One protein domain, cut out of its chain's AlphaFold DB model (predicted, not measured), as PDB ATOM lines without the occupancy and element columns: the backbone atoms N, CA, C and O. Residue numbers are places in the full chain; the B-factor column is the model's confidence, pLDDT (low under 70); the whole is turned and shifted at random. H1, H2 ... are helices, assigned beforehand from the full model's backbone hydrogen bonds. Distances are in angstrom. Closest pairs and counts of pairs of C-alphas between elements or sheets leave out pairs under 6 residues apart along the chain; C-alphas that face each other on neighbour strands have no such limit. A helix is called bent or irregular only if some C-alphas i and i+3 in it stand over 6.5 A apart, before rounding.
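Overview. This is residues 32 to 57 and 86 to 247 of the 455 residues of the protein "Hypothetical protein" of Polarella glacialis (UniProt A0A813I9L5). This is an elongated up-and-down bundle of H2, H4, H5, H6, H7 and H8, each running against the one before it; H6, H7 and H8 form a triangle at one end, and the long H2 runs from there out to the other end. H4 and H5 make a hairpin on another side, H9 crosses H2, and H1 runs loosely beside H2. The printed part has 188 residues with nine named helices, H1 to H9 in order, and no named strand. It is all helix and compact, with a radius of gyration of the C-alphas of 18.3 A and spans of 60 by 36 by 32 A.

Along the chain. H1, residues 32 to 49, begins at C-alpha 32 (9.282, -27.587, 48.452) and measures 25.5 A. H2, residues 86 to 116, measures 44.4 A, with a kink of 36 degrees near residue 110; it is only just irregular, C-alphas 108 and 111 being 6.8 A apart. H3 is residues 118 to 121 and H4 residues 126 to 137. H5, residues 142 to 164, measures 33.5 A and is irregular, with C-alphas 143 and 146 7.3 A apart. H6, residues 168 to 184, is irregular, with C-alphas 181 and 184 7.5 A apart. H7 is residues 187 to 201, H8 residues 207 to 225, and H9, residues 231 to 241, ends at C-alpha 241 (17.579, -5.635, 64.631).

Arrangement. Residues 108 to 116 of H2 touch H6, closest at the C-alphas of Asp 108 and Gly 184, 4.8 A. H7 touches H8 in a hairpin, closest at C-alphas 200 and 210, 6.4 A. H4 and H5 touch as a hairpin at a steep tilt of 44 degrees, and H3 touches H5, closest at C-alphas 120 and 162, 5.9 A. H9 touches H2 at 73 degrees, only just about perpendicular, closest at C-alphas 233 and 95, 4.7 A. H1 and H2 are close but not clearly touching. Every O i to N i+4 pair is within hydrogen-bond range in H1, H4, H7, H8 and H9, against 25 of 27 in H2, 17 of 19 in H5 and 11 of 13 in H6; H3 is too short for one.

Size, cuts and confidence. C-alphas 86 and 203, the two farthest apart, are 60.4 A apart. Residues 58 to 85 are not printed, and C-alphas 57 and 86 are 16.2 A apart across the cut. The links printed whole are tight. The pLDDT is under 70 at residues 32 to 57, 119 to 127 and 240 to 247.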
ATOM      1  N   ASN A  32       8.508 -27.471  47.209       39.62
ATOM      2  CA  ASN A  32       9.282 -27.587  48.452       39.62
ATOM      3  C   ASN A  32      10.127 -26.326  48.726       39.62
ATOM      4  O   ASN A  32      10.268 -25.894  49.872       39.62
ATOM      5  N   SER A  33      10.642 -25.675  47.676       45.03
ATOM      6  CA  SER A  33      11.391 -24.418  47.812       45.03
ATOM      7  C   SER A  33      10.499 -23.215  48.144       45.03
ATOM      8  O   SER A  33      10.921 -22.322  48.880       45.03
ATOM      9  N   GLU A  34       9.264 -23.183  47.631       45.16
ATOM     10  CA  GLU A  34       8.282 -22.155  47.988       45.16
ATOM     11  C   GLU A  34       7.836 -22.277  49.441       45.16
ATOM     12  O   GLU A  34       7.657 -21.256  50.114       45.16
ATOM     13  N   HIS A  35       7.720 -23.509  49.945       49.25
ATOM     14  CA  HIS A  35       7.383 -23.746  51.339       49.25
ATOM     15  C   HIS A  35       8.492 -23.246  52.274       49.25
ATOM     16  O   HIS A  35       8.198 -22.511  53.213       49.25
ATOM     17  N   SER A  36       9.763 -23.519  51.959       49.31
ATOM     18  CA  SER A  36      10.914 -23.038  52.741       49.31
ATOM     19  C   SER A  36      11.018 -21.505  52.775       49.31
ATOM     20  O   SER A  36      11.131 -20.921  53.850       49.31
ATOM     21  N   VAL A  37      10.892 -20.816  51.632       49.59
ATOM     22  CA  VAL A  37      10.937 -19.338  51.603       49.59
ATOM     23  C   VAL A  37       9.743 -18.734  52.340       49.59
ATOM     24  O   VAL A  37       9.910 -17.787  53.101       49.59
ATOM     25  N   SER A  38       8.543 -19.291  52.167       53.91
ATOM     26  CA  SER A  38       7.352 -18.814  52.876       53.91
ATOM     27  C   SER A  38       7.456 -19.045  54.384       53.91
ATOM     28  O   SER A  38       7.056 -18.178  55.152       53.91
ATOM     29  N   GLN A  39       8.041 -20.166  54.821       55.09
ATOM     30  CA  GLN A  39       8.328 -20.431  56.230       55.09
ATOM     31  C   GLN A  39       9.386 -19.478  56.791       55.09
ATOM     32  O   GLN A  39       9.193 -18.975  57.892       55.09
ATOM     33  N   ILE A  40      10.464 -19.183  56.051       51.28
ATOM     34  CA  ILE A  40      11.476 -18.196  56.459       51.28
ATOM     35  C   ILE A  40      10.831 -16.818  56.600       51.28
ATOM     36  O   ILE A  40      10.981 -16.191  57.641       51.28
ATOM     37  N   LEU A  41      10.061 -16.370  55.603       51.31
ATOM     38  CA  LEU A  41       9.360 -15.085  55.660       51.31
ATOM     39  C   LEU A  41       8.347 -15.039  56.810       51.31
ATOM     40  O   LEU A  41       8.245 -14.014  57.474       51.31
ATOM     41  N   ARG A  42       7.648 -16.146  57.092       60.16
ATOM     42  CA  ARG A  42       6.719 -16.254  58.225       60.16
ATOM     43  C   ARG A  42       7.445 -16.224  59.570       60.16
ATOM     44  O   ARG A  42       7.008 -15.507  60.455       60.16
ATOM     45  N   LYS A  43       8.548 -16.965  59.726       54.00
ATOM     46  CA  LYS A  43       9.368 -16.979  60.951       54.00
ATOM     47  C   LYS A  43      10.030 -15.625  61.196       54.00
ATOM     48  O   LYS A  43      10.097 -15.183  62.335       54.00
ATOM     49  N   LEU A  44      10.484 -14.958  60.135       50.09
ATOM     50  CA  LEU A  44      10.991 -13.592  60.208       50.09
ATOM     51  C   LEU A  44       9.867 -12.634  60.622       50.09
ATOM     52  O   LEU A  44      10.070 -11.788  61.484       50.09
ATOM     53  N   ASP A  45       8.664 -12.803  60.066       52.09
ATOM     54  CA  ASP A  45       7.504 -12.007  60.458       52.09
ATOM     55  C   ASP A  45       7.136 -12.192  61.937       52.09
ATOM     56  O   ASP A  45       6.947 -11.211  62.652       52.09
ATOM     57  N   GLU A  46       7.117 -13.441  62.400       56.12
ATOM     58  CA  GLU A  46       6.809 -13.867  63.767       56.12
ATOM     59  C   GLU A  46       7.853 -13.376  64.781       56.12
ATOM     60  O   GLU A  46       7.493 -12.703  65.746       56.12
ATOM     61  N   ALA A  47       9.147 -13.594  64.522       49.84
ATOM     62  CA  ALA A  47      10.238 -13.114  65.376       49.84
ATOM     63  C   ALA A  47      10.195 -11.592  65.571       49.84
ATOM     64  O   ALA A  47      10.482 -11.083  66.653       49.84
ATOM     65  N   LEU A  48       9.788 -10.864  64.535       50.38
ATOM     66  CA  LEU A  48       9.718  -9.413  64.581       50.38
ATOM     67  C   LEU A  48       8.396  -8.884  65.164       50.38
ATOM     68  O   LEU A  48       8.377  -7.756  65.648       50.38
ATOM     69  N   ARG A  49       7.303  -9.663  65.156       54.03
ATOM     70  CA  ARG A  49       6.084  -9.355  65.937       54.03
ATOM     71  C   ARG A  49       6.314  -9.534  67.438       54.03
ATOM     72  O   ARG A  49       5.704  -8.824  68.227       54.03
ATOM     73  N   CYS A  50       7.208 -10.444  67.821       45.41
ATOM     74  CA  CYS A  50       7.630 -10.663  69.207       45.41
ATOM     75  C   CYS A  50       8.695  -9.664  69.698       45.41
ATOM     76  O   CYS A  50       9.195  -9.800  70.814       45.41
ATOM     77  N   SER A  51       9.059  -8.671  68.882       48.25
ATOM     78  CA  SER A  51       9.994  -7.619  69.270       48.25
ATOM     79  C   SER A  51       9.412  -6.770  70.417       48.25
ATOM     80  O   SER A  51       8.217  -6.458  70.385       48.25
ATOM     81  N   PRO A  52      10.223  -6.341  71.410       44.97
ATOM     82  CA  PRO A  52       9.772  -5.555  72.570       44.97
ATOM     83  C   PRO A  52       9.110  -4.208  72.220       44.97
ATOM     84  O   PRO A  52       8.577  -3.538  73.098       44.97
ATOM     85  N   PHE A  53       9.101  -3.819  70.943       46.47
ATOM     86  CA  PHE A  53       8.471  -2.602  70.433       46.47
ATOM     87  C   PHE A  53       7.006  -2.776  69.984       46.47
ATOM     88  O   PHE A  53       6.343  -1.783  69.687       46.47
ATOM     89  N   ALA A  54       6.460  -3.999  69.974       44.50
ATOM     90  CA  ALA A  54       5.055  -4.262  69.635       44.50
ATOM     91  C   ALA A  54       4.005  -3.467  70.460       44.50
ATOM     92  O   ALA A  54       2.999  -3.059  69.871       44.50
ATOM     93  N   PRO A  55       4.207  -3.168  71.764       47.50
ATOM     94  CA  PRO A  55       3.238  -2.402  72.557       47.50
ATOM     95  C   PRO A  55       3.051  -0.955  72.083       47.50
ATOM     96  O   PRO A  55       1.956  -0.418  72.197       47.50
ATOM     97  N   LEU A  56       4.078  -0.338  71.480       46.97
ATOM     98  CA  LEU A  56       4.007   1.043  70.977       46.97
ATOM     99  C   LEU A  56       3.115   1.186  69.730       46.97
ATOM    100  O   LEU A  56       2.785   2.298  69.336       46.97
ATOM    101  N   CYS A  57       2.721   0.070  69.106       39.50
ATOM    102  CA  CYS A  57       1.809   0.040  67.956       39.50
ATOM    103  C   CYS A  57       0.351  -0.217  68.339       39.50
ATOM    104  O   CYS A  57      -0.539   0.001  67.520       39.50
ATOM    105  N   THR A  86       5.412  15.733  73.705       73.00
ATOM    106  CA  THR A  86       4.480  15.362  72.624       73.00
ATOM    107  C   THR A  86       5.184  15.339  71.272       73.00
ATOM    108  O   THR A  86       5.028  14.366  70.536       73.00
ATOM    109  N   PHE A  87       6.038  16.323  70.984       72.62
ATOM    110  CA  PHE A  87       6.855  16.351  69.772       72.62
ATOM    111  C   PHE A  87       7.779  15.129  69.683       72.62
ATOM    112  O   PHE A  87       7.794  14.440  68.665       72.62
ATOM    113  N   SER A  88       8.477  14.784  70.771       79.00
ATOM    114  CA  SER A  88       9.332  13.592  70.839       79.00
ATOM    115  C   SER A  88       8.548  12.300  70.583       79.00
ATOM    116  O   SER A  88       9.016  11.424  69.851       79.00
ATOM    117  N   LYS A  89       7.334  12.172  71.139       75.69
ATOM    118  CA  LYS A  89       6.454  11.017  70.898       75.69
ATOM    119  C   LYS A  89       5.998  10.928  69.442       75.69
ATOM    120  O   LYS A  89       6.137   9.865  68.839       75.69
ATOM    121  N   CYS A  90       5.504  12.026  68.869       79.38
ATOM    122  CA  CYS A  90       5.073  12.076  67.470       79.38
ATOM    123  C   CYS A  90       6.231  11.767  66.514       79.38
ATOM    124  O   CYS A  90       6.072  10.957  65.603       79.38
ATOM    125  N   PHE A  91       7.413  12.333  66.771       76.38
ATOM    126  CA  PHE A  91       8.620  12.061  65.998       76.38
ATOM    127  C   PHE A  91       9.001  10.575  66.047       76.38
ATOM    128  O   PHE A  91       9.177   9.945  65.006       76.38
ATOM    129  N   LYS A  92       9.048   9.967  67.239       77.94
ATOM    130  CA  LYS A  92       9.336   8.530  67.392       77.94
ATOM    131  C   LYS A  92       8.303   7.653  66.681       77.94
ATOM    132  O   LYS A  92       8.687   6.694  66.014       77.94
ATOM    133  N   ALA A  93       7.016   7.985  66.785       76.44
ATOM    134  CA  ALA A  93       5.945   7.260  66.101       76.44
ATOM    135  C   ALA A  93       6.084   7.346  64.572       76.44
ATOM    136  O   ALA A  93       5.958   6.335  63.880       76.44
ATOM    137  N   GLN A  94       6.421   8.524  64.041       83.19
ATOM    138  CA  GLN A  94       6.686   8.717  62.617       83.19
ATOM    139  C   GLN A  94       7.881   7.875  62.152       83.19
ATOM    140  O   GLN A  94       7.748   7.104  61.201       83.19
ATOM    141  N   VAL A  95       9.014   7.966  62.851       83.06
ATOM    142  CA  VAL A  95      10.235   7.192  62.571       83.06
ATOM    143  C   VAL A  95       9.945   5.687  62.571       83.06
ATOM    144  O   VAL A  95      10.320   4.968  61.643       83.06
ATOM    145  N   TYR A  96       9.202   5.213  63.570       79.12
ATOM    146  CA  TYR A  96       8.800   3.817  63.676       79.12
ATOM    147  C   TYR A  96       7.878   3.386  62.525       79.12
ATOM    148  O   TYR A  96       8.105   2.354  61.889       79.12
ATOM    149  N   SER A  97       6.863   4.195  62.204       81.50
ATOM    150  CA  SER A  97       5.943   3.901  61.104       81.50
ATOM    151  C   SER A  97       6.673   3.789  59.762       81.50
ATOM    152  O   SER A  97       6.381   2.882  58.985       81.50
ATOM    153  N   GLN A  98       7.686   4.628  59.513       86.25
ATOM    154  CA  GLN A  98       8.502   4.563  58.300       86.25
ATOM    155  C   GLN A  98       9.286   3.251  58.205       86.25
ATOM    156  O   GLN A  98       9.274   2.619  57.146       86.25
ATOM    157  N   ALA A  99       9.907   2.805  59.301       84.19
ATOM    158  CA  ALA A  99      10.627   1.534  59.358       84.19
ATOM    159  C   ALA A  99       9.695   0.329  59.115       84.19
ATOM    160  O   ALA A  99      10.007  -0.564  58.321       84.19
ATOM    161  N   VAL A 100       8.507   0.323  59.730       79.94
ATOM    162  CA  VAL A 100       7.503  -0.739  59.534       79.94
ATOM    163  C   VAL A 100       6.954  -0.742  58.108       79.94
ATOM    164  O   VAL A 100       6.865  -1.801  57.482       79.94
ATOM    165  N   LEU A 101       6.618   0.428  57.560       85.56
ATOM    166  CA  LEU A 101       6.143   0.560  56.184       85.56
ATOM    167  C   LEU A 101       7.213   0.153  55.173       85.56
ATOM    168  O   LEU A 101       6.894  -0.463  54.160       85.56
ATOM    169  N   TRP A 102       8.480   0.488  55.420       90.56
ATOM    170  CA  TRP A 102       9.599   0.028  54.600       90.56
ATOM    171  C   TRP A 102       9.698  -1.497  54.597       90.56
ATOM    172  O   TRP A 102       9.701  -2.115  53.534       90.56
ATOM    173  N   ARG A 103       9.660  -2.124  55.777       84.81
ATOM    174  CA  ARG A 103       9.696  -3.585  55.890       84.81
ATOM    175  C   ARG A 103       8.530  -4.246  55.159       84.81
ATOM    176  O   ARG A 103       8.734  -5.224  54.442       84.81
ATOM    177  N   ARG A 104       7.312  -3.730  55.336       85.38
ATOM    178  CA  ARG A 104       6.123  -4.250  54.651       85.38
ATOM    179  C   ARG A 104       6.287  -4.163  53.134       85.38
ATOM    180  O   ARG A 104       6.108  -5.167  52.453       85.38
ATOM    181  N   ARG A 105       6.726  -3.006  52.624       88.25
ATOM    182  CA  ARG A 105       7.034  -2.810  51.200       88.25
ATOM    183  C   ARG A 105       8.066  -3.822  50.697       88.25
ATOM    184  O   ARG A 105       7.865  -4.439  49.649       88.25
ATOM    185  N   LEU A 106       9.139  -4.046  51.450       86.94
ATOM    186  CA  LEU A 106      10.146  -5.033  51.082       86.94
ATOM    187  C   LEU A 106       9.526  -6.433  50.960       86.94
ATOM    188  O   LEU A 106       9.688  -7.075  49.930       86.94
ATOM    189  N   ILE A 107       8.765  -6.887  51.961       83.62
ATOM    190  CA  ILE A 107       8.126  -8.215  51.959       83.62
ATOM    191  C   ILE A 107       7.141  -8.368  50.791       83.62
ATOM    192  O   ILE A 107       7.176  -9.383  50.088       83.62
ATOM    193  N   ASP A 108       6.296  -7.360  50.567       82.62
ATOM    194  CA  ASP A 108       5.257  -7.374  49.533       82.62
ATOM    195  C   ASP A 108       5.852  -7.453  48.116       82.62
ATOM    196  O   ASP A 108       5.288  -8.098  47.229       82.62
ATOM    197  N   SER A 109       7.027  -6.855  47.906       85.69
ATOM    198  CA  SER A 109       7.706  -6.805  46.605       85.69
ATOM    199  C   SER A 109       8.754  -7.901  46.385       85.69
ATOM    200  O   SER A 109       9.052  -8.249  45.240       85.69
ATOM    201  N   LEU A 110       9.274  -8.507  47.456       84.19
ATOM    202  CA  LEU A 110      10.336  -9.513  47.396       84.19
ATOM    203  C   LEU A 110       9.946 -10.733  46.553       84.19
ATOM    204  O   LEU A 110      10.776 -11.282  45.830       84.19
ATOM    205  N   LYS A 111       8.678 -11.158  46.616       81.25
ATOM    206  CA  LYS A 111       8.181 -12.289  45.815       81.25
ATOM    207  C   LYS A 111       8.246 -11.991  44.320       81.25
ATOM    208  O   LYS A 111       8.777 -12.807  43.570       81.25
ATOM    209  N   ALA A 112       7.751 -10.825  43.901       82.88
ATOM    210  CA  ALA A 112       7.779 -10.403  42.502       82.88
ATOM    211  C   ALA A 112       9.220 -10.298  41.986       82.88
ATOM    212  O   ALA A 112       9.540 -10.770  40.899       82.88
ATOM    213  N   LEU A 113      10.123  -9.777  42.811       77.88
ATOM    214  CA  LEU A 113      11.534  -9.656  42.476       77.88
ATOM    215  C   LEU A 113      12.259 -11.000  42.366       77.88
ATOM    216  O   LEU A 113      13.069 -11.195  41.464       77.88
ATOM    217  N   LEU A 114      11.963 -11.953  43.253       77.25
ATOM    218  CA  LEU A 114      12.522 -13.302  43.152       77.25
ATOM    219  C   LEU A 114      12.109 -13.999  41.859       77.25
ATOM    220  O   LEU A 114      12.925 -14.716  41.279       77.25
ATOM    221  N   VAL A 115      10.869 -13.776  41.422       81.94
ATOM    222  CA  VAL A 115      10.362 -14.263  40.137       81.94
ATOM    223  C   VAL A 115      11.065 -13.541  38.984       81.94
ATOM    224  O   VAL A 115      11.636 -14.202  38.123       81.94
ATOM    225  N   ALA A 116      11.157 -12.207  39.014       78.81
ATOM    226  CA  ALA A 116      11.867 -11.417  38.000       78.81
ATOM    227  C   ALA A 116      13.352 -11.804  37.863       78.81
ATOM    228  O   ALA A 116      13.902 -11.824  36.766       78.81
ATOM    229  N   ALA A 117      14.004 -12.151  38.975       72.62
ATOM    230  CA  ALA A 117      15.401 -12.570  39.014       72.62
ATOM    231  C   ALA A 117      15.600 -14.070  38.720       72.62
ATOM    232  O   ALA A 117      16.737 -14.520  38.566       72.62
ATOM    233  N   GLN A 118      14.543 -14.879  38.629       73.00
ATOM    234  CA  GLN A 118      14.646 -16.321  38.380       73.00
ATOM    235  C   GLN A 118      15.332 -16.684  37.048       73.00
ATOM    236  O   GLN A 118      16.184 -17.582  37.074       73.00
ATOM    237  N   PRO A 119      15.068 -15.989  35.922       62.12
ATOM    238  CA  PRO A 119      15.736 -16.263  34.649       62.12
ATOM    239  C   PRO A 119      17.237 -15.960  34.699       62.12
ATOM    240  O   PRO A 119      18.017 -16.531  33.941       62.12
ATOM    241  N   THR A 120      17.658 -15.082  35.614       53.22
ATOM    242  CA  THR A 120      18.987 -14.473  35.554       53.22
ATOM    243  C   THR A 120      20.131 -15.377  36.001       53.22
ATOM    244  O   THR A 120      21.289 -15.121  35.677       53.22
ATOM    245  N   VAL A 121      19.856 -16.451  36.752       56.34
ATOM    246  CA  VAL A 121      20.945 -17.247  37.331       56.34
ATOM    247  C   VAL A 121      20.590 -18.720  37.496       56.34
ATOM    248  O   VAL A 121      20.686 -19.263  38.591       56.34
ATOM    249  N   GLY A 122      20.250 -19.424  36.413       57.28
ATOM    250  CA  GLY A 122      20.040 -20.884  36.456       57.28
ATOM    251  C   GLY A 122      21.191 -21.681  37.109       57.28
ATOM    252  O   GLY A 122      21.008 -22.830  37.508       57.28
ATOM    253  N   GLN A 123      22.373 -21.074  37.272       58.78
ATOM    254  CA  GLN A 123      23.525 -21.668  37.951       58.78
ATOM    255  C   GLN A 123      23.633 -21.388  39.461       58.78
ATOM    256  O   GLN A 123      24.348 -22.127  40.143       58.78
ATOM    257  N   GLU A 124      22.953 -20.376  40.004       63.81
ATOM    258  CA  GLU A 124      22.963 -20.083  41.445       63.81
ATOM    259  C   GLU A 124      21.726 -20.660  42.139       63.81
ATOM    260  O   GLU A 124      20.639 -20.758  41.567       63.81
ATOM    261  N   ALA A 125      21.878 -21.055  43.402       66.25
ATOM    262  CA  ALA A 125      20.742 -21.473  44.215       66.25
ATOM    263  C   ALA A 125      19.816 -20.274  44.492       66.25
ATOM    264  O   ALA A 125      20.294 -19.169  44.749       66.25
ATOM    265  N   ARG A 126      18.494 -20.504  44.508       66.50
ATOM    266  CA  ARG A 126      17.466 -19.480  44.799       66.50
ATOM    267  C   ARG A 126      17.760 -18.702  46.084       66.50
ATOM    268  O   ARG A 126      17.679 -17.480  46.080       66.50
ATOM    269  N   ILE A 127      18.168 -19.402  47.144       67.12
ATOM    270  CA  ILE A 127      18.517 -18.799  48.439       67.12
ATOM    271  C   ILE A 127      19.698 -17.832  48.301       67.12
ATOM    272  O   ILE A 127      19.638 -16.731  48.823       67.12
ATOM    273  N   ARG A 128      20.743 -18.176  47.536       71.12
ATOM    274  CA  ARG A 128      21.891 -17.272  47.342       71.12
ATOM    275  C   ARG A 128      21.500 -15.997  46.602       71.12
ATOM    276  O   ARG A 128      21.976 -14.928  46.968       71.12
ATOM    277  N   ARG A 129      20.626 -16.103  45.593       73.75
ATOM    278  CA  ARG A 129      20.067 -14.925  44.907       73.75
ATOM    279  C   ARG A 129      19.306 -14.035  45.883       73.75
ATOM    280  O   ARG A 129      19.525 -12.831  45.891       73.75
ATOM    281  N   LEU A 130      18.463 -14.646  46.717       72.88
ATOM    282  CA  LEU A 130      17.715 -13.939  47.750       72.88
ATOM    283  C   LEU A 130      18.654 -13.229  48.732       72.88
ATOM    284  O   LEU A 130      18.463 -12.050  48.985       72.88
ATOM    285  N   CYS A 131      19.687 -13.905  49.236       77.44
ATOM    286  CA  CYS A 131      20.641 -13.306  50.167       77.44
ATOM    287  C   CYS A 131      21.384 -12.116  49.552       77.44
ATOM    288  O   CYS A 131      21.433 -11.071  50.181       77.44
ATOM    289  N   LYS A 132      21.901 -12.235  48.320       82.62
ATOM    290  CA  LYS A 132      22.579 -11.118  47.629       82.62
ATOM    291  C   LYS A 132      21.661  -9.921  47.435       82.62
ATOM    292  O   LYS A 132      22.077  -8.777  47.549       82.62
ATOM    293  N   LEU A 133      20.409 -10.206  47.102       82.25
ATOM    294  CA  LEU A 133      19.417  -9.177  46.895       82.25
ATOM    295  C   LEU A 133      19.033  -8.487  48.200       82.25
ATOM    296  O   LEU A 133      18.954  -7.266  48.243       82.25
ATOM    297  N   LEU A 134      18.802  -9.268  49.256       84.56
ATOM    298  CA  LEU A 134      18.543  -8.734  50.582       84.56
ATOM    299  C   LEU A 134      19.733  -7.911  51.051       84.56
ATOM    300  O   LEU A 134      19.513  -6.803  51.492       84.56
ATOM    301  N   GLU A 135      20.968  -8.375  50.870       85.94
ATOM    302  CA  GLU A 135      22.183  -7.610  51.175       85.94
ATOM    303  C   GLU A 135      22.234  -6.279  50.410       85.94
ATOM    304  O   GLU A 135      22.604  -5.249  50.967       85.94
ATOM    305  N   ALA A 136      21.816  -6.275  49.142       86.69
ATOM    306  CA  ALA A 136      21.748  -5.061  48.342       86.69
ATOM    307  C   ALA A 136      20.598  -4.128  48.759       86.69
ATOM    308  O   ALA A 136      20.703  -2.934  48.524       86.69
ATOM    309  N   LEU A 137      19.529  -4.625  49.384       87.19
ATOM    310  CA  LEU A 137      18.388  -3.825  49.859       87.19
ATOM    311  C   LEU A 137      18.471  -3.473  51.351       87.19
ATOM    312  O   LEU A 137      17.752  -2.592  51.813       87.19
ATOM    313  N   TRP A 138      19.306  -4.177  52.110       89.50
ATOM    314  CA  TRP A 138      19.359  -4.089  53.563       89.50
ATOM    315  C   TRP A 138      19.869  -2.725  54.010       89.50
ATOM    316  O   TRP A 138      20.884  -2.292  53.479       89.50
ATOM    317  N   PRO A 139      19.249  -2.039  54.977       90.06
ATOM    318  CA  PRO A 139      19.692  -0.701  55.338       90.06
ATOM    319  C   PRO A 139      21.165  -0.707  55.774       90.06
ATOM    320  O   PRO A 139      21.583  -1.565  56.552       90.06
ATOM    321  N   VAL A 140      21.945   0.234  55.243       89.94
ATOM    322  CA  VAL A 140      23.362   0.438  55.575       89.94
ATOM    323  C   VAL A 140      23.584   1.871  56.045       89.94
ATOM    324  O   VAL A 140      22.745   2.749  55.814       89.94
ATOM    325  N   ASP A 141      24.724   2.112  56.682       88.75
ATOM    326  CA  ASP A 141      25.150   3.456  57.068       88.75
ATOM    327  C   ASP A 141      25.182   4.403  55.859       88.75
ATOM    328  O   ASP A 141      25.450   3.980  54.731       88.75
ATOM    329  N   ASP A 142      24.962   5.703  56.088       87.56
ATOM    330  CA  ASP A 142      24.872   6.710  55.013       87.56
ATOM    331  C   ASP A 142      26.130   6.714  54.128       87.56
ATOM    332  O   ASP A 142      26.060   6.907  52.915       87.56
ATOM    333  N   THR A 143      27.288   6.404  54.718       90.38
ATOM    334  CA  THR A 143      28.578   6.300  54.019       90.38
ATOM    335  C   THR A 143      28.613   5.181  52.973       90.38
ATOM    336  O   THR A 143      29.371   5.262  52.006       90.38
ATOM    337  N   GLN A 144      27.791   4.142  53.133       90.00
ATOM    338  CA  GLN A 144      27.733   2.978  52.246       90.00
ATOM    339  C   GLN A 144      26.552   3.019  51.272       90.00
ATOM    340  O   GLN A 144      26.488   2.181  50.365       90.00
ATOM    341  N   GLN A 145      25.642   3.985  51.412       88.06
ATOM    342  CA  GLN A 145      24.415   4.057  50.622       88.06
ATOM    343  C   GLN A 145      24.697   4.151  49.113       88.06
ATOM    344  O   GLN A 145      24.090   3.425  48.328       88.06
ATOM    345  N   ALA A 146      25.690   4.943  48.697       90.31
ATOM    346  CA  ALA A 146      26.079   5.041  47.284       90.31
ATOM    347  C   ALA A 146      26.585   3.699  46.717       90.31
ATOM    348  O   ALA A 146      26.218   3.288  45.616       90.31
ATOM    349  N   SER A 147      27.389   2.965  47.497       91.38
ATOM    350  CA  SER A 147      27.879   1.633  47.106       91.38
ATOM    351  C   SER A 147      26.750   0.602  47.061       91.38
ATOM    352  O   SER A 147      26.753  -0.312  46.234       91.38
ATOM    353  N   GLN A 148      25.771   0.722  47.956       89.44
ATOM    354  CA  GLN A 148      24.574  -0.105  47.948       89.44
ATOM    355  C   GLN A 148      23.715   0.151  46.705       89.44
ATOM    356  O   GLN A 148      23.336  -0.798  46.018       89.44
ATOM    357  N   GLU A 149      23.457   1.414  46.377       89.56
ATOM    358  CA  GLU A 149      22.690   1.789  45.194       89.56
ATOM    359  C   GLU A 149      23.373   1.305  43.912       89.56
ATOM    360  O   GLU A 149      22.722   0.725  43.041       89.56
ATOM    361  N   GLN A 150      24.704   1.411  43.834       91.25
ATOM    362  CA  GLN A 150      25.476   0.858  42.726       91.25
ATOM    363  C   GLN A 150      25.329  -0.672  42.614       91.25
ATOM    364  O   GLN A 150      25.189  -1.201  41.507       91.25
ATOM    365  N   ARG A 151      25.320  -1.401  43.742       89.56
ATOM    366  CA  ARG A 151      25.082  -2.858  43.761       89.56
ATOM    367  C   ARG A 151      23.683  -3.206  43.258       89.56
ATOM    368  O   ARG A 151      23.554  -4.099  42.417       89.56
ATOM    369  N   LEU A 152      22.656  -2.491  43.724       87.44
ATOM    370  CA  LEU A 152      21.280  -2.660  43.252       87.44
ATOM    371  C   LEU A 152      21.173  -2.383  41.756       87.44
ATOM    372  O   LEU A 152      20.648  -3.214  41.016       87.44
ATOM    373  N   HIS A 153      21.733  -1.268  41.294       89.88
ATOM    374  CA  HIS A 153      21.738  -0.904  39.884       89.88
ATOM    375  C   HIS A 153      22.425  -1.976  39.026       89.88
ATOM    376  O   HIS A 153      21.884  -2.393  38.005       89.88
ATOM    377  N   GLY A 154      23.560  -2.517  39.479       89.38
ATOM    378  CA  GLY A 154      24.243  -3.622  38.803       89.38
ATOM    379  C   GLY A 154      23.425  -4.921  38.761       89.38
ATOM    380  O   GLY A 154      23.479  -5.655  37.773       89.38
ATOM    381  N   MET A 155      22.644  -5.221  39.803       84.94
ATOM    382  CA  MET A 155      21.726  -6.368  39.801       84.94
ATOM    383  C   MET A 155      20.574  -6.174  38.812       84.94
ATOM    384  O   MET A 155      20.260  -7.095  38.057       84.94
ATOM    385  N   PHE A 156      19.989  -4.980  38.771       85.88
ATOM    386  CA  PHE A 156      18.964  -4.624  37.791       85.88
ATOM    387  C   PHE A 156      19.476  -4.631  36.359       85.88
ATOM    388  O   PHE A 156      18.783  -5.132  35.479       85.88
ATOM    389  N   GLY A 157      20.691  -4.132  36.129       89.38
ATOM    390  CA  GLY A 157      21.343  -4.181  34.822       89.38
ATOM    391  C   GLY A 157      21.400  -5.610  34.285       89.38
ATOM    392  O   GLY A 157      20.991  -5.859  33.156       89.38
ATOM    393  N   LYS A 158      21.757  -6.579  35.136       87.38
ATOM    394  CA  LYS A 158      21.748  -8.004  34.766       87.38
ATOM    395  C   LYS A 158      20.346  -8.526  34.463       87.38
ATOM    396  O   LYS A 158      20.170  -9.250  33.490       87.38
ATOM    397  N   VAL A 159      19.343  -8.172  35.273       84.94
ATOM    398  CA  VAL A 159      17.936  -8.533  34.995       84.94
ATOM    399  C   VAL A 159      17.507  -7.986  33.637       84.94
ATOM    400  O   VAL A 159      16.917  -8.718  32.848       84.94
ATOM    401  N   LYS A 160      17.874  -6.740  33.331       88.75
ATOM    402  CA  LYS A 160      17.591  -6.084  32.057       88.75
ATOM    403  C   LYS A 160      18.248  -6.786  30.871       88.75
ATOM    404  O   LYS A 160      17.560  -7.117  29.911       88.75
ATOM    405  N   GLU A 161      19.547  -7.057  30.954       89.94
ATOM    406  CA  GLU A 161      20.284  -7.802  29.925       89.94
ATOM    407  C   GLU A 161      19.645  -9.166  29.653       89.94
ATOM    408  O   GLU A 161      19.480  -9.569  28.506       89.94
ATOM    409  N   LEU A 162      19.229  -9.863  30.709       85.81
ATOM    410  CA  LEU A 162      18.686 -11.210  30.593       85.81
ATOM    411  C   LEU A 162      17.265 -11.210  30.040       85.81
ATOM    412  O   LEU A 162      16.976 -12.028  29.174       85.81
ATOM    413  N   LEU A 163      16.414 -10.269  30.461       89.19
ATOM    414  CA  LEU A 163      15.085 -10.062  29.875       89.19
ATOM    415  C   LEU A 163      15.160  -9.797  28.366       89.19
ATOM    416  O   LEU A 163      14.348 -10.340  27.615       89.19
ATOM    417  N   ASN A 164      16.168  -9.045  27.918       90.81
ATOM    418  CA  ASN A 164      16.407  -8.786  26.496       90.81
ATOM    419  C   ASN A 164      16.768 -10.050  25.703       90.81
ATOM    420  O   ASN A 164      16.500 -10.123  24.508       90.81
ATOM    421  N   CYS A 165      17.327 -11.070  26.357       91.06
ATOM    422  CA  CYS A 165      17.668 -12.344  25.726       91.06
ATOM    423  C   CYS A 165      16.561 -13.409  25.824       91.06
ATOM    424  O   CYS A 165      16.727 -14.497  25.268       91.06
ATOM    425  N   LEU A 166      15.455 -13.154  26.536       90.25
ATOM    426  CA  LEU A 166      14.406 -14.160  26.712       90.25
ATOM    427  C   LEU A 166      13.524 -14.294  25.460       90.25
ATOM    428  O   LEU A 166      13.046 -13.286  24.928       90.25
ATOM    429  N   PRO A 167      13.223 -15.532  25.020       92.50
ATOM    430  CA  PRO A 167      12.236 -15.761  23.973       92.50
ATOM    431  C   PRO A 167      10.830 -15.397  24.471       92.50
ATOM    432  O   PRO A 167      10.535 -15.516  25.664       92.50
ATOM    433  N   ARG A 168       9.942 -15.009  23.547       92.69
ATOM    434  CA  ARG A 168       8.583 -14.520  23.843       92.69
ATOM    435  C   ARG A 168       7.800 -15.421  24.801       92.69
ATOM    436  O   ARG A 168       7.213 -14.934  25.762       92.69
ATOM    437  N   GLU A 169       7.851 -16.736  24.604       93.19
ATOM    438  CA  GLU A 169       7.149 -17.695  25.471       93.19
ATOM    439  C   GLU A 169       7.649 -17.679  26.920       93.19
ATOM    440  O   GLU A 169       6.868 -17.815  27.862       93.19
ATOM    441  N   GLN A 170       8.951 -17.462  27.127       92.12
ATOM    442  CA  GLN A 170       9.507 -17.330  28.474       92.12
ATOM    443  C   GLN A 170       9.127 -15.991  29.105       92.12
ATOM    444  O   GLN A 170       8.873 -15.955  30.307       92.12
ATOM    445  N   VAL A 171       9.022 -14.920  28.312       93.44
ATOM    446  CA  VAL A 171       8.516 -13.621  28.785       93.44
ATOM    447  C   VAL A 171       7.054 -13.738  29.223       93.44
ATOM    448  O   VAL A 171       6.716 -13.290  30.313       93.44
ATOM    449  N   ARG A 172       6.195 -14.414  28.448       94.06
ATOM    450  CA  ARG A 172       4.795 -14.671  28.837       94.06
ATOM    451  C   ARG A 172       4.686 -15.491  30.116       94.06
ATOM    452  O   ARG A 172       3.933 -15.135  31.021       94.06
ATOM    453  N   LYS A 173       5.470 -16.567  30.216       93.31
ATOM    454  CA  LYS A 173       5.528 -17.382  31.433       93.31
ATOM    455  C   LYS A 173       5.955 -16.541  32.638       93.31
ATOM    456  O   LYS A 173       5.326 -16.628  33.689       93.31
ATOM    457  N   LEU A 174       6.976 -15.701  32.468       92.88
ATOM    458  CA  LEU A 174       7.442 -14.792  33.508       92.88
ATOM    459  C   LEU A 174       6.352 -13.792  33.914       92.88
ATOM    460  O   LEU A 174       6.147 -13.592  35.104       92.88
ATOM    461  N   LEU A 175       5.623 -13.205  32.961       95.25
ATOM    462  CA  LEU A 175       4.498 -12.307  33.246       95.25
ATOM    463  C   LEU A 175       3.403 -13.007  34.061       95.25
ATOM    464  O   LEU A 175       2.928 -12.445  35.042       95.25
ATOM    465  N   ALA A 176       3.048 -14.247  33.720       94.31
ATOM    466  CA  ALA A 176       2.067 -15.019  34.482       94.31
ATOM    467  C   ALA A 176       2.541 -15.314  35.920       94.31
ATOM    468  O   ALA A 176       1.777 -15.168  36.879       94.31
ATOM    469  N   GLU A 177       3.814 -15.688  36.087       92.69
ATOM    470  CA  GLU A 177       4.427 -15.898  37.405       92.69
ATOM    471  C   GLU A 177       4.483 -14.586  38.210       92.69
ATOM    472  O   GLU A 177       4.147 -14.574  39.399       92.69
ATOM    473  N   LEU A 178       4.827 -13.468  37.563       93.75
ATOM    474  CA  LEU A 178       4.839 -12.135  38.166       93.75
ATOM    475  C   LEU A 178       3.440 -11.709  38.603       93.75
ATOM    476  O   LEU A 178       3.297 -11.237  39.725       93.75
ATOM    477  N   SER A 179       2.405 -11.930  37.790       94.69
ATOM    478  CA  SER A 179       1.014 -11.613  38.139       94.69
ATOM    479  C   SER A 179       0.557 -12.361  39.393       94.69
ATOM    480  O   SER A 179      -0.147 -11.803  40.237       94.69
ATOM    481  N   SER A 180       0.999 -13.609  39.569       92.12
ATOM    482  CA  SER A 180       0.735 -14.374  40.792       92.12
ATOM    483  C   SER A 180       1.517 -13.836  41.997       92.12
ATOM    484  O   SER A 180       0.967 -13.712  43.095       92.12
ATOM    485  N   ALA A 181       2.787 -13.472  41.803       89.31
ATOM    486  CA  ALA A 181       3.662 -12.972  42.862       89.31
ATOM    487  C   ALA A 181       3.358 -11.522  43.285       89.31
ATOM    488  O   ALA A 181       3.622 -11.152  44.428       89.31
ATOM    489  N   ALA A 182       2.774 -10.718  42.395       92.81
ATOM    490  CA  ALA A 182       2.496  -9.293  42.563       92.81
ATOM    491  C   ALA A 182       1.234  -8.975  43.386       92.81
ATOM    492  O   ALA A 182       0.880  -7.808  43.525       92.81
ATOM    493  N   ARG A 183       0.550  -9.974  43.965       91.50
ATOM    494  CA  ARG A 183      -0.703  -9.768  44.726       91.50
ATOM    495  C   ARG A 183      -0.563  -8.823  45.927       91.50
ATOM    496  O   ARG A 183      -1.557  -8.238  46.340       91.50
ATOM    497  N   GLY A 184       0.643  -8.689  46.487       88.75
ATOM    498  CA  GLY A 184       0.941  -7.757  47.584       88.75
ATOM    499  C   GLY A 184       1.285  -6.330  47.136       88.75
ATOM    500  O   GLY A 184       1.383  -5.438  47.971       88.75
ATOM    501  N   LEU A 185       1.475  -6.092  45.833       93.94
ATOM    502  CA  LEU A 185       1.840  -4.773  45.305       93.94
ATOM    503  C   LEU A 185       0.629  -3.833  45.229       93.94
ATOM    504  O   LEU A 185      -0.517  -4.253  45.363       93.94
ATOM    505  N   SER A 186       0.874  -2.548  44.980       95.00
ATOM    506  CA  SER A 186      -0.177  -1.541  44.839       95.00
ATOM    507  C   SER A 186      -1.090  -1.848  43.650       95.00
ATOM    508  O   SER A 186      -0.656  -2.389  42.630       95.00
ATOM    509  N   ALA A 187      -2.363  -1.456  43.754       95.62
ATOM    510  CA  ALA A 187      -3.347  -1.661  42.690       95.62
ATOM    511  C   ALA A 187      -2.902  -1.043  41.351       95.62
ATOM    512  O   ALA A 187      -3.144  -1.628  40.299       95.62
ATOM    513  N   ALA A 188      -2.182   0.085  41.391       96.81
ATOM    514  CA  ALA A 188      -1.609   0.722  40.209       96.81
ATOM    515  C   ALA A 188      -0.589  -0.184  39.495       96.81
ATOM    516  O   ALA A 188      -0.688  -0.387  38.286       96.81
ATOM    517  N   LEU A 189       0.355  -0.784  40.231       96.12
ATOM    518  CA  LEU A 189       1.347  -1.701  39.654       96.12
ATOM    519  C   LEU A 189       0.714  -3.005  39.174       96.12
ATOM    520  O   LEU A 189       1.100  -3.517  38.124       96.12
ATOM    521  N   GLN A 190      -0.267  -3.532  39.910       96.75
ATOM    522  CA  GLN A 190      -1.030  -4.700  39.471       96.75
ATOM    523  C   GLN A 190      -1.811  -4.404  38.183       96.75
ATOM    524  O   GLN A 190      -1.855  -5.245  37.288       96.75
ATOM    525  N   GLY A 191      -2.399  -3.210  38.071       97.12
ATOM    526  CA  GLY A 191      -3.086  -2.738  36.872       97.12
ATOM    527  C   GLY A 191      -2.149  -2.683  35.669       97.12
ATOM    528  O   GLY A 191      -2.438  -3.314  34.656       97.12
ATOM    529  N   LYS A 192      -0.984  -2.033  35.815       97.62
ATOM    530  CA  LYS A 192       0.052  -1.993  34.770       97.62
ATOM    531  C   LYS A 192       0.454  -3.400  34.320       97.62
ATOM    532  O   LYS A 192       0.467  -3.673  33.126       97.62
ATOM    533  N   LEU A 193       0.709  -4.315  35.257       97.31
ATOM    534  CA  LEU A 193       1.100  -5.690  34.932       97.31
ATOM    535  C   LEU A 193      -0.001  -6.467  34.190       97.31
ATOM    536  O   LEU A 193       0.297  -7.198  33.251       97.31
ATOM    537  N   LYS A 194      -1.275  -6.278  34.559       97.31
ATOM    538  CA  LYS A 194      -2.416  -6.879  33.844       97.31
ATOM    539  C   LYS A 194      -2.541  -6.347  32.418       97.31
ATOM    540  O   LYS A 194      -2.789  -7.130  31.506       97.31
ATOM    541  N   THR A 195      -2.338  -5.045  32.213       97.06
ATOM    542  CA  THR A 195      -2.309  -4.447  30.871       97.06
ATOM    543  C   THR A 195      -1.172  -5.033  30.037       97.06
ATOM    544  O   THR A 195      -1.409  -5.422  28.897       97.06
ATOM    545  N   LEU A 196       0.024  -5.182  30.618       97.06
ATOM    546  CA  LEU A 196       1.165  -5.829  29.955       97.06
ATOM    547  C   LEU A 196       0.879  -7.280  29.579       97.06
ATOM    548  O   LEU A 196       1.247  -7.726  28.498       97.06
ATOM    549  N   GLN A 197       0.207  -8.021  30.460       96.44
ATOM    550  CA  GLN A 197      -0.174  -9.402  30.194       96.44
ATOM    551  C   GLN A 197      -1.167  -9.488  29.023       96.44
ATOM    552  O   GLN A 197      -0.926 -10.237  28.081       96.44
ATOM    553  N   ALA A 198      -2.213  -8.655  29.023       95.94
ATOM    554  CA  ALA A 198      -3.175  -8.588  27.920       95.94
ATOM    555  C   ALA A 198      -2.515  -8.191  26.586       95.94
ATOM    556  O   ALA A 198      -2.860  -8.719  25.530       95.94
ATOM    557  N   GLN A 199      -1.535  -7.286  26.634       95.06
ATOM    558  CA  GLN A 199      -0.748  -6.885  25.473       95.06
ATOM    559  C   GLN A 199       0.137  -8.021  24.934       95.06
ATOM    560  O   GLN A 199       0.203  -8.221  23.722       95.06
ATOM    561  N   ALA A 200       0.771  -8.797  25.817       94.88
ATOM    562  CA  ALA A 200       1.620  -9.924  25.434       94.88
ATOM    563  C   ALA A 200       0.835 -11.096  24.810       94.88
ATOM    564  O   ALA A 200       1.374 -11.841  23.973       94.88
ATOM    565  N   ASP A 201      -0.429 -11.250  25.207       95.12
ATOM    566  CA  ASP A 201      -1.366 -12.228  24.650       95.12
ATOM    567  C   ASP A 201      -1.933 -11.780  23.288       95.12
ATOM    568  O   ASP A 201      -2.297 -12.615  22.460       95.12
ATOM    569  N   GLY A 202      -1.937 -10.473  23.006       93.38
ATOM    570  CA  GLY A 202      -2.334  -9.911  21.716       93.38
ATOM    571  C   GLY A 202      -1.302 -10.114  20.594       93.38
ATOM    572  O   GLY A 202      -0.097 -10.238  20.820       93.38
ATOM    573  N   ALA A 203      -1.776 -10.099  19.342       89.19
ATOM    574  CA  ALA A 203      -0.926 -10.193  18.145       89.19
ATOM    575  C   ALA A 203      -0.294  -8.849  17.724       89.19
ATOM    576  O   ALA A 203       0.579  -8.825  16.864       89.19
ATOM    577  N   SER A 204      -0.741  -7.736  18.316       89.88
ATOM    578  CA  SER A 204      -0.450  -6.380  17.832       89.88
ATOM    579  C   SER A 204       0.881  -5.792  18.304       89.88
ATOM    580  O   SER A 204       1.336  -4.830  17.695       89.88
ATOM    581  N   GLN A 205       1.475  -6.307  19.386       92.81
ATOM    582  CA  GLN A 205       2.714  -5.758  19.946       92.81
ATOM    583  C   GLN A 205       3.956  -6.544  19.543       92.81
ATOM    584  O   GLN A 205       3.952  -7.780  19.460       92.81
ATOM    585  N   THR A 206       5.036  -5.791  19.354       95.25
ATOM    586  CA  THR A 206       6.367  -6.346  19.127       95.25
ATOM    587  C   THR A 206       6.955  -6.878  20.435       95.25
ATOM    588  O   THR A 206       6.641  -6.408  21.531       95.25
ATOM    589  N   ASP A 207       7.832  -7.878  20.345       93.56
ATOM    590  CA  ASP A 207       8.454  -8.468  21.535       93.56
ATOM    591  C   ASP A 207       9.288  -7.438  22.324       93.56
ATOM    592  O   ASP A 207       9.371  -7.509  23.551       93.56
ATOM    593  N   ASP A 208       9.880  -6.462  21.634       94.88
ATOM    594  CA  ASP A 208      10.703  -5.417  22.248       94.88
ATOM    595  C   ASP A 208       9.870  -4.391  23.021       94.88
ATOM    596  O   ASP A 208      10.299  -3.931  24.083       94.88
ATOM    597  N   GLU A 209       8.652  -4.088  22.565       95.75
ATOM    598  CA  GLU A 209       7.695  -3.261  23.312       95.75
ATOM    599  C   GLU A 209       7.282  -3.939  24.620       95.75
ATOM    600  O   GLU A 209       7.287  -3.296  25.674       95.75
ATOM    601  N   ILE A 210       6.993  -5.244  24.581       95.56
ATOM    602  CA  ILE A 210       6.623  -6.022  25.772       95.56
ATOM    603  C   ILE A 210       7.783  -6.024  26.775       95.56
ATOM    604  O   ILE A 210       7.580  -5.766  27.965       95.56
ATOM    605  N   ARG A 211       9.015  -6.275  26.309       94.75
ATOM    606  CA  ARG A 211      10.217  -6.259  27.161       94.75
ATOM    607  C   ARG A 211      10.463  -4.882  27.761       94.75
ATOM    608  O   ARG A 211      10.679  -4.780  28.966       94.75
ATOM    609  N   THR A 212      10.393  -3.830  26.950       95.44
ATOM    610  CA  THR A 212      10.578  -2.444  27.403       95.44
ATOM    611  C   THR A 212       9.547  -2.083  28.461       95.44
ATOM    612  O   THR A 212       9.889  -1.545  29.510       95.44
ATOM    613  N   SER A 213       8.292  -2.457  28.241       96.19
ATOM    614  CA  SER A 213       7.212  -2.116  29.157       96.19
ATOM    615  C   SER A 213       7.280  -2.929  30.461       96.19
ATOM    616  O   SER A 213       7.023  -2.388  31.537       96.19
ATOM    617  N   LEU A 214       7.736  -4.187  30.405       95.62
ATOM    618  CA  LEU A 214       8.077  -4.979  31.592       95.62
ATOM    619  C   LEU A 214       9.251  -4.369  32.377       95.62
ATOM    620  O   LEU A 214       9.222  -4.351  33.607       95.62
ATOM    621  N   LEU A 215      10.271  -3.845  31.694       93.81
ATOM    622  CA  LEU A 215      11.389  -3.151  32.341       93.81
ATOM    623  C   LEU A 215      10.936  -1.868  33.036       93.81
ATOM    624  O   LEU A 215      11.324  -1.640  34.177       93.81
ATOM    625  N   CYS A 216      10.086  -1.071  32.386       95.69
ATOM    626  CA  CYS A 216       9.480   0.107  33.004       95.69
ATOM    627  C   CYS A 216       8.677  -0.275  34.253       95.69
ATOM    628  O   CYS A 216       8.816   0.360  35.292       95.69
ATOM    629  N   TRP A 217       7.902  -1.359  34.190       96.25
ATOM    630  CA  TRP A 217       7.175  -1.855  35.356       96.25
ATOM    631  C   TRP A 217       8.109  -2.279  36.500       96.25
ATOM    632  O   TRP A 217       7.856  -1.939  37.653       96.25
ATOM    633  N   LEU A 218       9.206  -2.985  36.206       93.06
ATOM    634  CA  LEU A 218      10.200  -3.360  37.221       93.06
ATOM    635  C   LEU A 218      10.874  -2.136  37.850       93.06
ATOM    636  O   LEU A 218      11.153  -2.140  39.050       93.06
ATOM    637  N   GLU A 219      11.116  -1.094  37.061       92.69
ATOM    638  CA  GLU A 219      11.658   0.173  37.541       92.69
ATOM    639  C   GLU A 219      10.655   0.909  38.443       92.69
ATOM    640  O   GLU A 219      11.031   1.388  39.512       92.69
ATOM    641  N   ASP A 220       9.364   0.900  38.104       94.88
ATOM    642  CA  ASP A 220       8.318   1.438  38.980       94.88
ATOM    643  C   ASP A 220       8.258   0.682  40.321       94.88
ATOM    644  O   ASP A 220       8.115   1.288  41.388       94.88
ATOM    645  N   VAL A 221       8.395  -0.651  40.296       92.69
ATOM    646  CA  VAL A 221       8.473  -1.469  41.519       92.69
ATOM    647  C   VAL A 221       9.707  -1.076  42.336       92.69
ATOM    648  O   VAL A 221       9.586  -0.884  43.550       92.69
ATOM    649  N   ARG A 222      10.871  -0.900  41.690       90.81
ATOM    650  CA  ARG A 222      12.105  -0.424  42.341       90.81
ATOM    651  C   ARG A 222      11.856   0.876  43.088       90.81
ATOM    652  O   ARG A 222      12.153   0.980  44.275       90.81
ATOM    653  N   GLN A 223      11.290   1.854  42.392       91.44
ATOM    654  CA  GLN A 223      11.118   3.202  42.909       91.44
ATOM    655  C   GLN A 223      10.104   3.260  44.051       91.44
ATOM    656  O   GLN A 223      10.310   4.009  45.003       91.44
ATOM    657  N   ALA A 224       9.042   2.455  43.994       91.31
ATOM    658  CA  ALA A 224       8.007   2.446  45.023       91.31
ATOM    659  C   ALA A 224       8.378   1.605  46.262       91.31
ATOM    660  O   ALA A 224       7.996   1.958  47.384       91.31
ATOM    661  N   TYR A 225       9.116   0.504  46.085       89.25
ATOM    662  CA  TYR A 225       9.311  -0.497  47.141       89.25
ATOM    663  C   TYR A 225      10.757  -0.663  47.609       89.25
ATOM    664  O   TYR A 225      10.960  -1.109  48.737       89.25
ATOM    665  N   TRP A 226      11.752  -0.330  46.785       86.00
ATOM    666  CA  TRP A 226      13.171  -0.646  47.028       86.00
ATOM    667  C   TRP A 226      14.017   0.593  47.285       86.00
ATOM    668  O   TRP A 226      15.209   0.626  46.985       86.00
ATOM    669  N   GLN A 227      13.392   1.609  47.867       84.50
ATOM    670  CA  GLN A 227      14.112   2.748  48.407       84.50
ATOM    671  C   GLN A 227      14.857   2.301  49.669       84.50
ATOM    672  O   GLN A 227      14.232   1.678  50.540       84.50
ATOM    673  N   PRO A 228      16.165   2.575  49.790       85.38
ATOM    674  CA  PRO A 228      16.888   2.300  51.021       85.38
ATOM    675  C   PRO A 228      16.249   3.080  52.174       85.38
ATOM    676  O   PRO A 228      15.809   4.221  52.011       85.38
ATOM    677  N   LEU A 229      16.163   2.448  53.344       88.62
ATOM    678  CA  LEU A 229      15.738   3.136  54.557       88.62
ATOM    679  C   LEU A 229      16.876   4.064  55.003       88.62
ATOM    680  O   LEU A 229      18.009   3.605  55.134       88.62
ATOM    681  N   SER A 230      16.582   5.343  55.230       89.50
ATOM    682  CA  SER A 230      17.570   6.369  55.586       89.50
ATOM    683  C   SER A 230      17.207   7.114  56.878       89.50
ATOM    684  O   SER A 230      16.085   7.012  57.388       89.50
ATOM    685  N   GLY A 231      18.183   7.848  57.427       91.19
ATOM    686  CA  GLY A 231      18.030   8.689  58.618       91.19
ATOM    687  C   GLY A 231      17.604   7.930  59.880       91.19
ATOM    688  O   GLY A 231      17.859   6.738  60.036       91.19
ATOM    689  N   HIS A 232      16.879   8.607  60.772       89.50
ATOM    690  CA  HIS A 232      16.468   8.057  62.070       89.50
ATOM    691  C   HIS A 232      15.655   6.755  61.970       89.50
ATOM    692  O   HIS A 232      15.715   5.922  62.872       89.50
ATOM    693  N   ALA A 233      14.886   6.564  60.889       88.75
ATOM    694  CA  ALA A 233      14.102   5.345  60.688       88.75
ATOM    695  C   ALA A 233      15.007   4.144  60.421       88.75
ATOM    696  O   ALA A 233      14.741   3.056  60.934       88.75
ATOM    697  N   ARG A 234      16.105   4.351  59.684       92.06
ATOM    698  CA  ARG A 234      17.158   3.347  59.535       92.06
ATOM    699  C   ARG A 234      17.788   3.044  60.874       92.06
ATOM    700  O   ARG A 234      17.876   1.876  61.226       92.06
ATOM    701  N   ASP A 235      18.239   4.066  61.590       87.81
ATOM    702  CA  ASP A 235      19.015   3.863  62.811       87.81
ATOM    703  C   ASP A 235      18.178   3.112  63.853       87.81
ATOM    704  O   ASP A 235      18.651   2.155  64.461       87.81
ATOM    705  N   LEU A 236      16.888   3.455  63.971       83.81
ATOM    706  CA  LEU A 236      15.930   2.722  64.797       83.81
ATOM    707  C   LEU A 236      15.721   1.282  64.309       83.81
ATOM    708  O   LEU A 236      15.662   0.364  65.124       83.81
ATOM    709  N   PHE A 237      15.596   1.067  62.998       85.06
ATOM    710  CA  PHE A 237      15.434  -0.268  62.423       85.06
ATOM    711  C   PHE A 237      16.661  -1.149  62.676       85.06
ATOM    712  O   PHE A 237      16.514  -2.287  63.117       85.06
ATOM    713  N   LEU A 238      17.865  -0.620  62.453       83.44
ATOM    714  CA  LEU A 238      19.123  -1.309  62.725       83.44
ATOM    715  C   LEU A 238      19.275  -1.589  64.219       83.44
ATOM    716  O   LEU A 238      19.559  -2.726  64.578       83.44
ATOM    717  N   ALA A 239      18.979  -0.618  65.086       79.06
ATOM    718  CA  ALA A 239      18.999  -0.807  66.535       79.06
ATOM    719  C   ALA A 239      17.982  -1.863  67.005       79.06
ATOM    720  O   ALA A 239      18.289  -2.672  67.876       79.06
ATOM    721  N   GLY A 240      16.789  -1.904  66.406       69.44
ATOM    722  CA  GLY A 240      15.770  -2.919  66.689       69.44
ATOM    723  C   GLY A 240      16.125  -4.317  66.167       69.44
ATOM    724  O   GLY A 240      15.593  -5.308  66.665       69.44
ATOM    725  N   LEU A 241      17.025  -4.397  65.183       66.25
ATOM    726  CA  LEU A 241      17.579  -5.635  64.631       66.25
ATOM    727  C   LEU A 241      18.950  -6.006  65.184       66.25
ATOM    728  O   LEU A 241      19.429  -7.105  64.896       66.25
ATOM    729  N   CYS A 242      19.546  -5.163  66.029       59.47
ATOM    730  CA  CYS A 242      20.556  -5.574  66.991       59.47
ATOM    731  C   CYS A 242      19.890  -6.508  68.010       59.47
ATOM    732  O   CYS A 242      19.739  -6.193  69.190       59.47
ATOM    733  N   CYS A 243      19.452  -7.675  67.538       55.03
ATOM    734  CA  CYS A 243      19.085  -8.784  68.382       55.03
ATOM    735  C   CYS A 243      20.287  -9.036  69.293       55.03
ATOM    736  O   CYS A 243      21.406  -9.184  68.786       55.03
ATOM    737  N   PRO A 244      20.087  -9.097  70.621       65.12
ATOM    738  CA  PRO A 244      21.124  -9.581  71.513       65.12
ATOM    739  C   PRO A 244      21.678 -10.885  70.942       65.12
ATOM    740  O   PRO A 244      20.892 -11.712  70.474       65.12
ATOM    741  N   GLN A 245      22.999 -11.077  70.969       63.00
ATOM    742  CA  GLN A 245      23.642 -12.257  70.374       63.00
ATOM    743  C   GLN A 245      22.948 -13.558  70.811       63.00
ATOM    744  O   GLN A 245      22.653 -14.407  69.986       63.00
ATOM    745  N   ALA A 246      22.518 -13.634  72.073       64.00
ATOM    746  CA  ALA A 246      21.756 -14.757  72.613       64.00
ATOM    747  C   ALA A 246      20.430 -15.069  71.877       64.00
ATOM    748  O   ALA A 246      19.987 -16.216  71.864       64.00
ATOM    749  N   VAL A 247      19.753 -14.072  71.301       57.84
ATOM    750  CA  VAL A 247      18.546 -14.262  70.477       57.84
ATOM    751  C   VAL A 247      18.927 -14.744  69.082       57.84
ATOM    752  O   VAL A 247      18.273 -15.652  68.578       57.84
TER     753      VAL A 247